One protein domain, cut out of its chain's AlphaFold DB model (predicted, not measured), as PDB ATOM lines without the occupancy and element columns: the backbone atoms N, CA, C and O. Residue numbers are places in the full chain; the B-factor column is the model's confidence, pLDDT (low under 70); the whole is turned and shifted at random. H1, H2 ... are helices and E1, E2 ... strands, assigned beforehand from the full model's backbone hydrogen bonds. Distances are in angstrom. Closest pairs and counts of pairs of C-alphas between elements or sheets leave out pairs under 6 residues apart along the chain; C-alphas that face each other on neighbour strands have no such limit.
ATOM      1  N   ASP A  59      34.781 -23.702  33.513       90.56
ATOM      2  CA  ASP A  59      34.768 -23.917  34.960       90.56
ATOM      3  C   ASP A  59      34.339 -22.643  35.705       90.56
ATOM      4  O   ASP A  59      33.432 -22.694  36.536       90.56
ATOM      5  N   LEU A  60      34.916 -21.486  35.370       91.94
ATOM      6  CA  LEU A  60      34.593 -20.199  35.986       91.94
ATOM      7  C   LEU A  60      33.202 -19.693  35.592       91.94
ATOM      8  O   LEU A  60      32.514 -19.075  36.412       91.94
ATOM      9  N   ASP A  61      32.763 -19.986  34.372       92.44
ATOM     10  CA  ASP A  61      31.410 -19.705  33.907       92.44
ATOM     11  C   ASP A  61      30.378 -20.516  34.691       92.44
ATOM     12  O   ASP A  61      29.351 -19.968  35.108       92.44
ATOM     13  N   SER A  62      30.662 -21.790  34.977       92.31
ATOM     14  CA  SER A  62      29.761 -22.661  35.744       92.31
ATOM     15  C   SER A  62      29.508 -22.158  37.174       92.31
ATOM     16  O   SER A  62      28.421 -22.352  37.719       92.31
ATOM     17  N   LEU A  63      30.469 -21.433  37.757       93.06
ATOM     18  CA  LEU A  63      30.363 -20.852  39.098       93.06
ATOM     19  C   LEU A  63      29.387 -19.669  39.167       93.06
ATOM     20  O   LEU A  63      28.928 -19.315  40.253       93.06
ATOM     21  N   GLN A  64      29.086 -19.025  38.034       93.12
ATOM     22  CA  GLN A  64      28.127 -17.913  37.938       93.12
ATOM     23  C   GLN A  64      28.423 -16.725  38.878       93.12
ATOM     24  O   GLN A  64      27.535 -15.915  39.189       93.12
ATOM     25  N   PHE A  65      29.679 -16.603  39.329       94.06
ATOM     26  CA  PHE A  65      30.102 -15.531  40.224       94.06
ATOM     27  C   PHE A  65      30.217 -14.196  39.491       94.06
ATOM     28  O   PHE A  65      30.046 -13.171  40.131       94.06
ATOM     29  N   PHE A  66      30.454 -14.187  38.177       95.56
ATOM     30  CA  PHE A  66      30.501 -12.980  37.353       95.56
ATOM     31  C   PHE A  66      29.688 -13.199  36.075       95.56
ATOM     32  O   PHE A  66      30.025 -14.081  35.286       95.56
ATOM     33  N   CYS A  67      28.593 -12.458  35.887       95.38
ATOM     34  CA  CYS A  67      27.675 -12.645  34.753       95.38
ATOM     35  C   CYS A  67      27.034 -11.329  34.310       95.38
ATOM     36  O   CYS A  67      26.673 -10.509  35.158       95.38
ATOM     37  N   LEU A  68      26.812 -11.150  33.007       95.75
ATOM     38  CA  LEU A  68      25.993 -10.057  32.490       95.75
ATOM     39  C   LEU A  68      24.504 -10.351  32.739       95.75
ATOM     40  O   LEU A  68      23.992 -11.394  32.335       95.75
ATOM     41  N   GLN A  69      23.785  -9.449  33.405       94.00
ATOM     42  CA  GLN A  69      22.374  -9.658  33.721       94.00
ATOM     43  C   GLN A  69      21.577  -8.354  33.800       94.00
ATOM     44  O   GLN A  69      21.742  -7.567  34.723       94.00
ATOM     45  N   GLY A  70      20.599  -8.198  32.907       94.12
ATOM     46  CA  GLY A  70      19.595  -7.136  32.999       94.12
ATOM     47  C   GLY A  70      20.127  -5.731  32.707       94.12
ATOM     48  O   GLY A  70      21.129  -5.557  32.005       94.12
ATOM     49  N   PHE A  71      19.392  -4.744  33.219       95.19
ATOM     50  CA  PHE A  71      19.650  -3.316  33.060       95.19
ATOM     51  C   PHE A  71      19.287  -2.572  34.343       95.19
ATOM     52  O   PHE A  71      18.390  -3.000  35.077       95.19
ATOM     53  N   ASP A  72      19.963  -1.459  34.608       93.19
ATOM     54  CA  ASP A  72      19.556  -0.539  35.664       93.19
ATOM     55  C   ASP A  72      18.418   0.390  35.196       93.19
ATOM     56  O   ASP A  72      17.947   0.330  34.057       93.19
ATOM     57  N   LYS A  73      17.957   1.273  36.088       91.75
ATOM     58  CA  LYS A  73      16.884   2.237  35.782       91.75
ATOM     59  C   LYS A  73      17.278   3.277  34.727       91.75
ATOM     60  O   LYS A  73      16.393   3.896  34.145       91.75
ATOM     61  N   SER A  74      18.573   3.472  34.509       91.25
ATOM     62  CA  SER A  74      19.134   4.400  33.530       91.25
ATOM     63  C   SER A  74      19.411   3.719  32.184       91.25
ATOM     64  O   SER A  74      19.902   4.367  31.265       91.25
ATOM     65  N   GLY A  75      19.100   2.424  32.052       92.19
ATOM     66  CA  GLY A  75      19.353   1.638  30.847       92.19
ATOM     67  C   GLY A  75      20.790   1.123  30.719       92.19
ATOM     68  O   GLY A  75      21.140   0.570  29.678       92.19
ATOM     69  N   ASN A  76      21.624   1.256  31.752       94.25
ATOM     70  CA  ASN A  76      22.978   0.711  31.759       94.25
ATOM     71  C   ASN A  76      22.926  -0.810  31.916       94.25
ATOM     72  O   ASN A  76      22.189  -1.340  32.753       94.25
ATOM     73  N   ARG A  77      23.750  -1.529  31.151       96.31
ATOM     74  CA  ARG A  77      23.928  -2.978  31.332       96.31
ATOM     75  C   ARG A  77      24.542  -3.280  32.694       96.31
ATOM     76  O   ARG A  77      25.407  -2.541  33.149       96.31
ATOM     77  N   ILE A  78      24.136  -4.375  33.333       96.50
ATOM     78  CA  ILE A  78      24.651  -4.747  34.657       96.50
ATOM     79  C   ILE A  78      25.494  -6.017  34.570       96.50
ATOM     80  O   ILE A  78      25.004  -7.058  34.142       96.50
ATOM     81  N   PHE A  79      26.725  -5.960  35.072       96.81
ATOM     82  CA  PHE A  79      27.471  -7.149  35.477       96.81
ATOM     83  C   PHE A  79      27.205  -7.461  36.949       96.81
ATOM     84  O   PHE A  79      27.466  -6.642  37.830       96.81
ATOM     85  N   ARG A  80      26.705  -8.662  37.231       95.75
ATOM     86  CA  ARG A  80      26.509  -9.185  38.582       95.75
ATOM     87  C   ARG A  80      27.770  -9.917  39.028       95.75
ATOM     88  O   ARG A  80      28.144 -10.908  38.407       95.75
ATOM     89  N   LEU A  81      28.367  -9.469  40.129       95.06
ATOM     90  CA  LEU A  81      29.494 -10.110  40.799       95.06
ATOM     91  C   LEU A  81      29.051 -10.637  42.176       95.06
ATOM     92  O   LEU A  81      28.692  -9.850  43.045       95.06
ATOM     93  N   VAL A  82      29.075 -11.951  42.398       93.38
ATOM     94  CA  VAL A  82      28.669 -12.603  43.655       93.38
ATOM     95  C   VAL A  82      29.893 -13.186  44.346       93.38
ATOM     96  O   VAL A  82      30.380 -14.244  43.959       93.38
ATOM     97  N   GLY A  83      30.375 -12.520  45.398       90.62
ATOM     98  CA  GLY A  83      31.597 -12.940  46.088       90.62
ATOM     99  C   GLY A  83      31.506 -14.352  46.677       90.62
ATOM    100  O   GLY A  83      32.449 -15.116  46.552       90.62
ATOM    101  N   LYS A  84      30.340 -14.746  47.217       90.69
ATOM    102  CA  LYS A  84      30.101 -16.089  47.788       90.69
ATOM    103  C   LYS A  84      30.505 -17.245  46.860       90.69
ATOM    104  O   LYS A  84      30.866 -18.307  47.355       90.69
ATOM    105  N   TYR A  85      30.384 -17.067  45.545       91.44
ATOM    106  CA  TYR A  85      30.621 -18.126  44.560       91.44
ATOM    107  C   TYR A  85      32.046 -18.136  44.003       91.44
ATOM    108  O   TYR A  85      32.360 -18.983  43.173       91.44
ATOM    109  N   PHE A  86      32.907 -17.209  44.429       91.12
ATOM    110  CA  PHE A  86      34.290 -17.156  43.978       91.12
ATOM    111  C   PHE A  86      35.180 -18.068  44.841       91.12
ATOM    112  O   PHE A  86      35.227 -17.867  46.047       91.12
ATOM    113  N   PRO A  87      35.906 -19.048  44.285       87.50
ATOM    114  CA  PRO A  87      36.726 -19.961  45.073       87.50
ATOM    115  C   PRO A  87      38.186 -19.477  45.100       87.50
ATOM    116  O   PRO A  87      39.021 -19.885  44.291       87.50
ATOM    117  N   ALA A  88      38.494 -18.584  46.045       87.94
ATOM    118  CA  ALA A  88      39.790 -17.903  46.126       87.94
ATOM    119  C   ALA A  88      41.008 -18.840  46.304       87.94
ATOM    120  O   ALA A  88      42.039 -18.554  45.695       87.94
ATOM    121  N   PRO A  89      40.928 -19.965  47.049       85.12
ATOM    122  CA  PRO A  89      42.061 -20.877  47.220       85.12
ATOM    123  C   PRO A  89      42.541 -21.554  45.934       85.12
ATOM    124  O   PRO A  89      43.686 -21.989  45.871       85.12
ATOM    125  N   VAL A  90      41.669 -21.684  44.932       84.56
ATOM    126  CA  VAL A  90      41.951 -22.452  43.708       84.56
ATOM    127  C   VAL A  90      42.088 -21.571  42.469       84.56
ATOM    128  O   VAL A  90      42.750 -21.971  41.515       84.56
ATOM    129  N   VAL A  91      41.520 -20.361  42.471       86.69
ATOM    130  CA  VAL A  91      41.614 -19.438  41.332       86.69
ATOM    131  C   VAL A  91      42.677 -18.375  41.591       86.69
ATOM    132  O   VAL A  91      42.482 -17.451  42.379       86.69
ATOM    133  N   GLY A  92      43.792 -18.472  40.865       87.62
ATOM    134  CA  GLY A  92      44.854 -17.467  40.893       87.62
ATOM    135  C   GLY A  92      44.426 -16.113  40.308       87.62
ATOM    136  O   GLY A  92      43.577 -16.036  39.417       87.62
ATOM    137  N   GLY A  93      45.062 -15.032  40.774       89.06
ATOM    138  CA  GLY A  93      44.738 -13.663  40.353       89.06
ATOM    139  C   GLY A  93      44.891 -13.412  38.849       89.06
ATOM    140  O   GLY A  93      44.032 -12.765  38.255       89.06
ATOM    141  N   GLU A  94      45.936 -13.958  38.217       90.38
ATOM    142  CA  GLU A  94      46.139 -13.868  36.758       90.38
ATOM    143  C   GLU A  94      44.982 -14.510  35.979       90.38
ATOM    144  O   GLU A  94      44.426 -13.895  35.067       90.38
ATOM    145  N   ARG A  95      44.565 -15.724  36.369       90.62
ATOM    146  CA  ARG A  95      43.446 -16.436  35.731       90.62
ATOM    147  C   ARG A  95      42.140 -15.660  35.899       90.62
ATOM    148  O   ARG A  95      41.415 -15.471  34.927       90.62
ATOM    149  N   LEU A  96      41.876 -15.139  37.103       92.19
ATOM    150  CA  LEU A  96      40.712 -14.289  37.369       92.19
ATOM    151  C   LEU A  96      40.706 -13.030  36.489       92.19
ATOM    152  O   LEU A  96      39.670 -12.684  35.921       92.19
ATOM    153  N   LYS A  97      41.855 -12.355  36.359       92.00
ATOM    154  CA  LYS A  97      42.008 -11.171  35.504       92.00
ATOM    155  C   LYS A  97      41.672 -11.501  34.051       92.00
ATOM    156  O   LYS A  97      40.824 -10.829  33.465       92.00
ATOM    157  N   LYS A  98      42.284 -12.554  33.495       91.75
ATOM    158  CA  LYS A  98      42.026 -12.992  32.114       91.75
ATOM    159  C   LYS A  98      40.548 -13.316  31.891       91.75
ATOM    160  O   LYS A  98      39.972 -12.839  30.918       91.75
ATOM    161  N   TYR A  99      39.918 -14.032  32.823       93.38
ATOM    162  CA  TYR A  99      38.493 -14.356  32.752       93.38
ATOM    163  C   TYR A  99      37.598 -13.111  32.744       93.38
ATOM    164  O   TYR A  99      36.730 -12.983  31.885       93.38
ATOM    165  N   ILE A 100      37.822 -12.158  33.656       93.94
ATOM    166  CA  ILE A 100      37.024 -10.922  33.714       93.94
ATOM    167  C   ILE A 100      37.166 -10.128  32.413       93.94
ATOM    168  O   ILE A 100      36.173  -9.627  31.887       93.94
ATOM    169  N   PHE A 101      38.379 -10.039  31.866       93.06
ATOM    170  CA  PHE A 101      38.630  -9.334  30.610       93.06
ATOM    171  C   PHE A 101      37.939 -10.027  29.444       93.06
ATOM    172  O   PHE A 101      37.254  -9.363  28.669       93.06
ATOM    173  N   HIS A 102      38.081 -11.350  29.347       92.25
ATOM    174  CA  HIS A 102      37.401 -12.157  28.343       92.25
ATOM    175  C   HIS A 102      35.888 -11.931  28.404       92.25
ATOM    176  O   HIS A 102      35.273 -11.600  27.393       92.25
ATOM    177  N   LYS A 103      35.297 -12.013  29.598       93.56
ATOM    178  CA  LYS A 103      33.855 -11.871  29.814       93.56
ATOM    179  C   LYS A 103      33.333 -10.477  29.478       93.56
ATOM    180  O   LYS A 103      32.325 -10.345  28.795       93.56
ATOM    181  N   ILE A 104      34.034  -9.425  29.905       92.94
ATOM    182  CA  ILE A 104      33.640  -8.051  29.572       92.94
ATOM    183  C   ILE A 104      33.786  -7.803  28.070       92.94
ATOM    184  O   ILE A 104      32.874  -7.266  27.460       92.94
ATOM    185  N   CYS A 105      34.900  -8.194  27.453       90.25
ATOM    186  CA  CYS A 105      35.131  -7.928  26.032       90.25
ATOM    187  C   CYS A 105      34.209  -8.732  25.102       90.25
ATOM    188  O   CYS A 105      33.911  -8.249  24.015       90.25
ATOM    189  N   SER A 106      33.786  -9.935  25.502       90.75
ATOM    190  CA  SER A 106      32.938 -10.808  24.677       90.75
ATOM    191  C   SER A 106      31.442 -10.573  24.879       90.75
ATOM    192  O   SER A 106      30.696 -10.568  23.903       90.75
ATOM    193  N   GLU A 107      30.985 -10.366  26.118       92.31
ATOM    194  CA  GLU A 107      29.551 -10.287  26.422       92.31
ATOM    195  C   GLU A 107      29.022  -8.853  26.489       92.31
ATOM    196  O   GLU A 107      27.823  -8.638  26.292       92.31
ATOM    197  N   LEU A 108      29.867  -7.860  26.799       92.81
ATOM    198  CA  LEU A 108      29.392  -6.495  27.017       92.81
ATOM    199  C   LEU A 108      29.095  -5.804  25.674       92.81
ATOM    200  O   LEU A 108      30.029  -5.499  24.929       92.81
ATOM    201  N   PRO A 109      27.827  -5.463  25.375       90.12
ATOM    202  CA  PRO A 109      27.502  -4.676  24.189       90.12
ATOM    203  C   PRO A 109      28.031  -3.250  24.345       90.12
ATOM    204  O   PRO A 109      28.296  -2.813  25.463       90.12
ATOM    205  N   ASP A 110      28.139  -2.492  23.257       89.56
ATOM    206  CA  ASP A 110      28.538  -1.085  23.328       89.56
ATOM    207  C   ASP A 110      27.592  -0.230  24.188       89.56
ATOM    208  O   ASP A 110      26.384  -0.460  24.247       89.56
ATOM    209  N   GLY A 111      28.164   0.764  24.877       91.12
ATOM    210  CA  GLY A 111      27.441   1.668  25.775       91.12
ATOM    211  C   GLY A 111      27.845   1.590  27.256       91.12
ATOM    212  O   GLY A 111      28.728   0.818  27.644       91.12
ATOM    213  N   PRO A 112      27.252   2.435  28.108       94.50
ATOM    214  CA  PRO A 112      27.564   2.473  29.529       94.50
ATOM    215  C   PRO A 112      27.099   1.205  30.254       94.50
ATOM    216  O   PRO A 112      26.107   0.565  29.892       94.50
ATOM    217  N   PHE A 113      27.825   0.846  31.308       96.06
ATOM    218  CA  PHE A 113      27.489  -0.306  32.135       96.06
ATOM    219  C   PHE A 113      27.790  -0.046  33.608       96.06
ATOM    220  O   PHE A 113      28.501   0.890  33.978       96.06
ATOM    221  N   CYS A 114      27.237  -0.905  34.451       95.44
ATOM    222  CA  CYS A 114      27.396  -0.884  35.890       95.44
ATOM    223  C   CYS A 114      27.805  -2.267  36.392       95.44
ATOM    224  O   CYS A 114      27.528  -3.292  35.766       95.44
ATOM    225  N   ILE A 115      28.427  -2.296  37.566       95.25
ATOM    226  CA  ILE A 115      28.759  -3.535  38.268       95.25
ATOM    227  C   ILE A 115      27.958  -3.577  39.564       95.25
ATOM    228  O   ILE A 115      27.938  -2.613  40.320       95.25
ATOM    229  N   VAL A 116      27.308  -4.700  39.845       94.62
ATOM    230  CA  VAL A 116      26.647  -4.965  41.123       94.62
ATOM    231  C   VAL A 116      27.440  -6.035  41.851       94.62
ATOM    232  O   VAL A 116      27.409  -7.200  41.466       94.62
ATOM    233  N   TYR A 117      28.133  -5.644  42.915       91.81
ATOM    234  CA  TYR A 117      28.875  -6.554  43.772       91.81
ATOM    235  C   TYR A 117      28.062  -6.958  45.000       91.81
ATOM    236  O   TYR A 117      27.723  -6.132  45.846       91.81
ATOM    237  N   MET A 118      27.770  -8.248  45.108       91.12
ATOM    238  CA  MET A 118      27.108  -8.873  46.244       91.12
ATOM    239  C   MET A 118      28.167  -9.484  47.160       91.12
ATOM    240  O   MET A 118      28.767 -10.512  46.841       91.12
ATOM    241  N   HIS A 119      28.377  -8.856  48.314       87.06
ATOM    242  CA  HIS A 119      29.377  -9.272  49.300       87.06
ATOM    243  C   HIS A 119      28.794 -10.157  50.419       87.06
ATOM    244  O   HIS A 119      29.420 -10.407  51.447       87.06
ATOM    245  N   THR A 120      27.564 -10.642  50.252       83.69
ATOM    246  CA  THR A 120      26.902 -11.507  51.235       83.69
ATOM    247  C   THR A 120      27.657 -12.824  51.402       83.69
ATOM    248  O   THR A 120      27.991 -13.468  50.412       83.69
ATOM    249  N   CYS A 121      27.886 -13.241  52.654       84.75
ATOM    250  CA  CYS A 121      28.617 -14.467  53.007       84.75
ATOM    251  C   CYS A 121      30.056 -14.537  52.462       84.75
ATOM    252  O   CYS A 121      30.595 -15.634  52.312       84.75
ATOM    253  N   VAL A 122      30.679 -13.389  52.174       84.75
ATOM    254  CA  VAL A 122      32.084 -13.364  51.773       84.75
ATOM    255  C   VAL A 122      32.980 -13.563  52.996       84.75
ATOM    256  O   VAL A 122      32.852 -12.844  53.986       84.75
ATOM    257  N   GLN A 123      33.870 -14.549  52.926       82.31
ATOM    258  CA  GLN A 123      34.917 -14.836  53.901       82.31
ATOM    259  C   GLN A 123      36.265 -14.555  53.243       82.31
ATOM    260  O   GLN A 123      36.499 -14.934  52.092       82.31
ATOM    261  N   LYS A 124      37.136 -13.838  53.954       81.12
ATOM    262  CA  LYS A 124      38.370 -13.292  53.379       81.12
ATOM    263  C   LYS A 124      39.327 -14.403  52.938       81.12
ATOM    264  O   LYS A 124      40.048 -14.223  51.965       81.12
ATOM    265  N   GLU A 125      39.309 -15.519  53.649       81.38
ATOM    266  CA  GLU A 125      40.194 -16.665  53.477       81.38
ATOM    267  C   GLU A 125      39.707 -17.623  52.376       81.38
ATOM    268  O   GLU A 125      40.520 -18.325  51.779       81.38
ATOM    269  N   ASP A 126      38.409 -17.597  52.052       83.44
ATOM    270  CA  ASP A 126      37.784 -18.621  51.205       83.44
ATOM    271  C   ASP A 126      37.305 -18.098  49.850       83.44
ATOM    272  O   ASP A 126      37.368 -18.803  48.843       83.44
ATOM    273  N   ASN A 127      36.756 -16.882  49.797       84.56
ATOM    274  CA  ASN A 127      36.014 -16.431  48.614       84.56
ATOM    275  C   ASN A 127      36.206 -14.948  48.275       84.56
ATOM    276  O   ASN A 127      35.417 -14.329  47.556       84.56
ATOM    277  N   TYR A 128      37.314 -14.379  48.748       84.12
ATOM    278  CA  TYR A 128      37.728 -13.024  48.425       84.12
ATOM    279  C   TYR A 128      39.102 -13.027  47.740       84.12
ATOM    280  O   TYR A 128      40.085 -13.412  48.367       84.12
ATOM    281  N   PRO A 129      39.225 -12.539  46.489       80.75
ATOM    282  CA  PRO A 129      40.513 -12.496  45.788       80.75
ATOM    283  C   PRO A 129      41.503 -11.493  46.400       80.75
ATOM    284  O   PRO A 129      42.664 -11.449  46.015       80.75
ATOM    285  N   GLY A 130      41.073 -10.653  47.345       83.25
ATOM    286  CA  GLY A 130      41.913  -9.602  47.907       83.25
ATOM    287  C   GLY A 130      41.771  -8.275  47.162       83.25
ATOM    288  O   GLY A 130      41.518  -8.217  45.960       83.25
ATOM    289  N   PHE A 131      41.964  -7.175  47.892       80.81
ATOM    290  CA  PHE A 131      41.861  -5.829  47.320       80.81
ATOM    291  C   PHE A 131      42.956  -5.557  46.281       80.81
ATOM    292  O   PHE A 131      42.687  -4.919  45.270       80.81
ATOM    293  N   THR A 132      44.167  -6.082  46.492       84.56
ATOM    294  CA  THR A 132      45.294  -5.926  45.563       84.56
ATOM    295  C   THR A 132      44.981  -6.508  44.188       84.56
ATOM    296  O   THR A 132      45.191  -5.834  43.186       84.56
ATOM    297  N   ILE A 133      44.412  -7.719  44.136       87.00
ATOM    298  CA  ILE A 133      44.045  -8.369  42.872       87.00
ATOM    299  C   ILE A 133      42.930  -7.584  42.177       87.00
ATOM    300  O   ILE A 133      43.037  -7.302  40.988       87.00
ATOM    301  N   LEU A 134      41.893  -7.164  42.910       87.00
ATOM    302  CA  LEU A 134      40.803  -6.358  42.345       87.00
ATOM    303  C   LEU A 134      41.294  -5.018  41.785       87.00
ATOM    304  O   LEU A 134      40.902  -4.627  40.686       87.00
ATOM    305  N   ARG A 135      42.163  -4.327  42.530       86.25
ATOM    306  CA  ARG A 135      42.779  -3.071  42.099       86.25
ATOM    307  C   ARG A 135      43.582  -3.273  40.822       86.25
ATOM    308  O   ARG A 135      43.413  -2.510  39.882       86.25
ATOM    309  N   TRP A 136      44.400  -4.314  40.777       90.44
ATOM    310  CA  TRP A 136      45.221  -4.617  39.616       90.44
ATOM    311  C   TRP A 136      44.389  -4.973  38.375       90.44
ATOM    312  O   TRP A 136      44.657  -4.457  37.296       90.44
ATOM    313  N   ILE A 137      43.308  -5.751  38.528       90.56
ATOM    314  CA  ILE A 137      42.342  -6.014  37.443       90.56
ATOM    315  C   ILE A 137      41.749  -4.702  36.913       90.56
ATOM    316  O   ILE A 137      41.623  -4.527  35.704       90.56
ATOM    317  N   TYR A 138      41.380  -3.781  37.807       88.75
ATOM    318  CA  TYR A 138      40.861  -2.474  37.414       88.75
ATOM    319  C   TYR A 138      41.922  -1.619  36.709       88.75
ATOM    320  O   TYR A 138      41.621  -1.003  35.694       88.75
ATOM    321  N   GLU A 139      43.156  -1.571  37.211       90.88
ATOM    322  CA  GLU A 139      44.236  -0.764  36.630       90.88
ATOM    323  C   GLU A 139      44.568  -1.208  35.197       90.88
ATOM    324  O   GLU A 139      44.603  -0.366  34.294       90.88
ATOM    325  N   GLU A 140      44.679  -2.517  34.976       92.12
ATOM    326  CA  GLU A 140      44.957  -3.141  33.675       92.12
ATOM    327  C   GLU A 140      43.784  -3.055  32.684       92.12
ATOM    328  O   GLU A 140      43.949  -3.291  31.486       92.12
ATOM    329  N   LEU A 141      42.565  -2.754  33.152       90.38
ATOM    330  CA  LEU A 141      41.394  -2.747  32.278       90.38
ATOM    331  C   LEU A 141      41.566  -1.671  31.189       90.38
ATOM    332  O   LEU A 141      41.926  -0.532  31.517       90.38
ATOM    333  N   PRO A 142      41.279  -1.967  29.904       90.25
ATOM    334  CA  PRO A 142      41.402  -0.988  28.830       90.25
ATOM    335  C   PRO A 142      40.640   0.302  29.147       90.25
ATOM    336  O   PRO A 142      39.478   0.261  29.558       90.25
ATOM    337  N   SER A 143      41.263   1.458  28.909       90.44
ATOM    338  CA  SER A 143      40.671   2.781  29.185       90.44
ATOM    339  C   SER A 143      39.289   2.955  28.544       90.44
ATOM    340  O   SER A 143      38.372   3.462  29.185       90.44
ATOM    341  N   ARG A 144      39.101   2.425  27.326       89.81
ATOM    342  CA  ARG A 144      37.808   2.395  26.620       89.81
ATOM    343  C   ARG A 144      36.684   1.722  27.421       89.81
ATOM    344  O   ARG A 144      35.543   2.153  27.329       89.81
ATOM    345  N   ILE A 145      36.995   0.686  28.205       91.50
ATOM    346  CA  ILE A 145      36.030  -0.018  29.060       91.50
ATOM    347  C   ILE A 145      35.874   0.737  30.382       91.50
ATOM    348  O   ILE A 145      34.747   0.971  30.812       91.50
ATOM    349  N   LYS A 146      36.979   1.182  30.997       91.38
ATOM    350  CA  LYS A 146      36.948   1.955  32.254       91.38
ATOM    351  C   LYS A 146      36.062   3.194  32.152       91.38
ATOM    352  O   LYS A 146      35.228   3.412  33.018       91.38
ATOM    353  N   ASN A 147      36.170   3.938  31.054       93.00
ATOM    354  CA  ASN A 147      35.388   5.155  30.822       93.00
ATOM    355  C   ASN A 147      33.880   4.890  30.647       93.00
ATOM    356  O   ASN A 147      33.072   5.807  30.765       93.00
ATOM    357  N   ARG A 148      33.486   3.643  30.352       94.25
ATOM    358  CA  ARG A 148      32.084   3.228  30.195       94.25
ATOM    359  C   ARG A 148      31.465   2.723  31.501       94.25
ATOM    360  O   ARG A 148      30.239   2.642  31.577       94.25
ATOM    361  N   LEU A 149      32.278   2.392  32.507       93.69
ATOM    362  CA  LEU A 149      31.800   1.979  33.824       93.69
ATOM    363  C   LEU A 149      31.252   3.201  34.573       93.69
ATOM    364  O   LEU A 149      32.011   4.066  34.996       93.69
ATOM    365  N   GLN A 150      29.932   3.266  34.739       92.38
ATOM    366  CA  GLN A 150      29.263   4.414  35.357       92.38
ATOM    367  C   GLN A 150      29.197   4.298  36.879       92.38
ATOM    368  O   GLN A 150      29.479   5.249  37.604       92.38
ATOM    369  N   ILE A 151      28.763   3.135  37.371       90.44
ATOM    370  CA  ILE A 151      28.447   2.931  38.787       90.44
ATOM    371  C   ILE A 151      28.840   1.513  39.201       90.44
ATOM    372  O   ILE A 151      28.590   0.546  38.477       90.44
ATOM    373  N   MET A 152      29.407   1.389  40.403       90.94
ATOM    374  CA  MET A 152      29.591   0.115  41.091       90.94
ATOM    375  C   MET A 152      28.731   0.082  42.358       90.94
ATOM    376  O   MET A 152      28.996   0.791  43.327       90.94
ATOM    377  N   TYR A 153      27.692  -0.748  42.358       90.06
ATOM    378  CA  TYR A 153      26.831  -0.969  43.514       90.06
ATOM    379  C   TYR A 153      27.440  -2.021  44.434       90.06
ATOM    380  O   TYR A 153      27.833  -3.093  43.978       90.06
ATOM    381  N   PHE A 154      27.464  -1.746  45.736       88.44
ATOM    382  CA  PHE A 154      27.942  -2.684  46.749       88.44
ATOM    383  C   PHE A 154      26.776  -3.112  47.645       88.44
ATOM    384  O   PHE A 154      26.240  -2.315  48.414       88.44
ATOM    385  N   ILE A 155      26.375  -4.377  47.549       88.56
ATOM    386  CA  ILE A 155      25.254  -4.951  48.295       88.56
ATOM    387  C   ILE A 155      25.798  -5.768  49.469       88.56
ATOM    388  O   ILE A 155      26.676  -6.615  49.301       88.56
ATOM    389  N   HIS A 156      25.238  -5.522  50.656       84.38
ATOM    390  CA  HIS A 156      25.664  -6.108  51.932       84.38
ATOM    391  C   HIS A 156      27.154  -5.888  52.258       84.38
ATOM    392  O   HIS A 156      27.885  -6.855  52.472       84.38
ATOM    393  N   PRO A 157      27.619  -4.624  52.344       73.38
ATOM    394  CA  PRO A 157      28.956  -4.339  52.838       73.38
ATOM    395  C   PRO A 157      29.143  -4.887  54.256       73.38
ATOM    396  O   PRO A 157      28.411  -4.526  55.181       73.38
ATOM    397  N   GLY A 158      30.143  -5.758  54.424       71.50
ATOM    398  CA  GLY A 158      30.602  -6.221  55.729       71.50
ATOM    399  C   GLY A 158      31.096  -5.062  56.600       71.50
ATOM    400  O   GLY A 158      31.324  -3.946  56.116       71.50
ATOM    401  N   LEU A 159      31.288  -5.321  57.896       70.31
ATOM    402  CA  LEU A 159      31.687  -4.297  58.871       70.31
ATOM    403  C   LEU A 159      32.943  -3.525  58.428       70.31
ATOM    404  O   LEU A 159      32.961  -2.299  58.502       70.31
ATOM    405  N   TRP A 160      33.935  -4.227  57.873       68.38
ATOM    406  CA  TRP A 160      35.166  -3.637  57.338       68.38
ATOM    407  C   TRP A 160      34.927  -2.706  56.154       68.38
ATOM    408  O   TRP A 160      35.444  -1.595  56.145       68.38
ATOM    409  N   SER A 161      34.103  -3.108  55.184       67.06
ATOM    410  CA  SER A 161      33.745  -2.227  54.067       67.06
ATOM    411  C   SER A 161      32.925  -1.021  54.528       67.06
ATOM    412  O   SER A 161      33.160   0.082  54.055       67.06
ATOM    413  N   ARG A 162      32.029  -1.182  55.513       73.69
ATOM    414  CA  ARG A 162      31.289  -0.054  56.105       73.69
ATOM    415  C   ARG A 162      32.223   0.920  56.814       73.69
ATOM    416  O   ARG A 162      32.059   2.123  56.648       73.69
ATOM    417  N   LEU A 163      33.198   0.413  57.567       71.81
ATOM    418  CA  LEU A 163      34.212   1.237  58.218       71.81
ATOM    419  C   LEU A 163      35.099   1.937  57.180       71.81
ATOM    420  O   LEU A 163      35.317   3.137  57.288       71.81
ATOM    421  N   ALA A 164      35.537   1.230  56.136       69.50
ATOM    422  CA  ALA A 164      36.313   1.806  55.041       69.50
ATOM    423  C   ALA A 164      35.541   2.920  54.321       69.50
ATOM    424  O   ALA A 164      36.076   4.010  54.155       69.50
ATOM    425  N   PHE A 165      34.269   2.703  53.970       70.75
ATOM    426  CA  PHE A 165      33.417   3.745  53.391       70.75
ATOM    427  C   PHE A 165      33.145   4.894  54.365       70.75
ATOM    428  O   PHE A 165      33.051   6.032  53.927       70.75
ATOM    429  N   ALA A 166      33.047   4.649  55.674       71.94
ATOM    430  CA  ALA A 166      32.886   5.718  56.659       71.94
ATOM    431  C   ALA A 166      34.152   6.579  56.791       71.94
ATOM    432  O   ALA A 166      34.057   7.802  56.894       71.94
ATOM    433  N   THR A 167      35.332   5.959  56.754       68.12
ATOM    434  CA  THR A 167      36.615   6.667  56.822       68.12
ATOM    435  C   THR A 167      36.904   7.401  55.517       68.12
ATOM    436  O   THR A 167      37.154   8.600  55.535       68.12
ATOM    437  N   VAL A 168      36.812   6.715  54.376       64.88
ATOM    438  CA  VAL A 168      37.122   7.261  53.045       64.88
ATOM    439  C   VAL A 168      36.015   8.193  52.547       64.88
ATOM    440  O   VAL A 168      36.295   9.253  52.001       64.88
ATOM    441  N   GLY A 169      34.748   7.863  52.795       58.88
ATOM    442  CA  GLY A 169      33.606   8.693  52.410       58.88
ATOM    443  C   GLY A 169      33.583  10.050  53.112       58.88
ATOM    444  O   GLY A 169      33.134  11.019  52.512       58.88
ATOM    445  N   ARG A 170      34.137  10.172  54.327       60.88
ATOM    446  CA  ARG A 170      34.346  11.487  54.958       60.88
ATOM    447  C   ARG A 170      35.348  12.354  54.193       60.88
ATOM    448  O   ARG A 170      35.144  13.559  54.131       60.88
TER     449      ARG A 170
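Overview. This is residues 59 to 170 of the 177 residues of the protein "CRAL-TRIO domain-containing protein" of Citrus clementina (UniProt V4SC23). A strongly twisted wall of four strands has H2 and H3 on one side, H2 grazing it and H3 farther off, while its other face is bare. H5 lies beyond the end of E4, and short H1 precedes E1. The printed part has 112 residues, in the order H1 E1 E2 H2 E3 H3 H4 E4 H5; the mixed sheet runs E1 E2 E3 E4, and the class is mixed, helices and strands. It is compact, with a radius of gyration of the C-alphas of 14.0 A and spans of 37 by 35 by 24 A.

Arrangement. H1, residues 59 to 62, is close to but not clearly touching H2, residues 93 to 107; the C-alphas of Leu 60 and Tyr 99 are closest, 7.7 A. E1, residues 66 to 71, and E2, residues 77 to 82, form an antiparallel hairpin, with N 69 and O 78 at 2.8 A, within hydrogen-bond range. H2 only grazes the sheet, with residues 99 to 107. E3, residues 113 to 118, is parallel to E2, with N 81 and O 116 at 2.8 A. H3, residues 131 to 140, is close to but not clearly touching H2, at a steep tilt of 48 degrees, the same way; the C-alphas of Lys 97 and Ile 137 are closest, 5.5 A. H4, residues 143 to 146, is not on the sheet. E4, residues 149 to 155, is parallel to E3, with N 117 and O 153 at 2.8 A. E2, H2, E3 and E3, H3, H4, E4 are strand-helix-strand units, parallel neighbours joined through helices, with right-handed crossovers. H5, residues 159 to 170, is apart from H3. Every O i to N i+4 pair is within hydrogen-bond range in H2, H3 and H5; H1 and H4 are too short for one.

Along the chain. H1 begins at C-alpha 59 (34.768, -23.917, 34.960). H2 is 20.9 A long, E4 17.3 A and H5 16.5 A, ending at C-alpha 170 (34.346, 11.487, 54.958).

Size, cuts and confidence. The C-alphas of Asp 59 and Arg 170, the two farthest apart, are 40.7 A apart. The printed part has no cut; the link from E3 to H3 is long. Residues 160 to 161, 164 and 167 to 170 have pLDDT under 70.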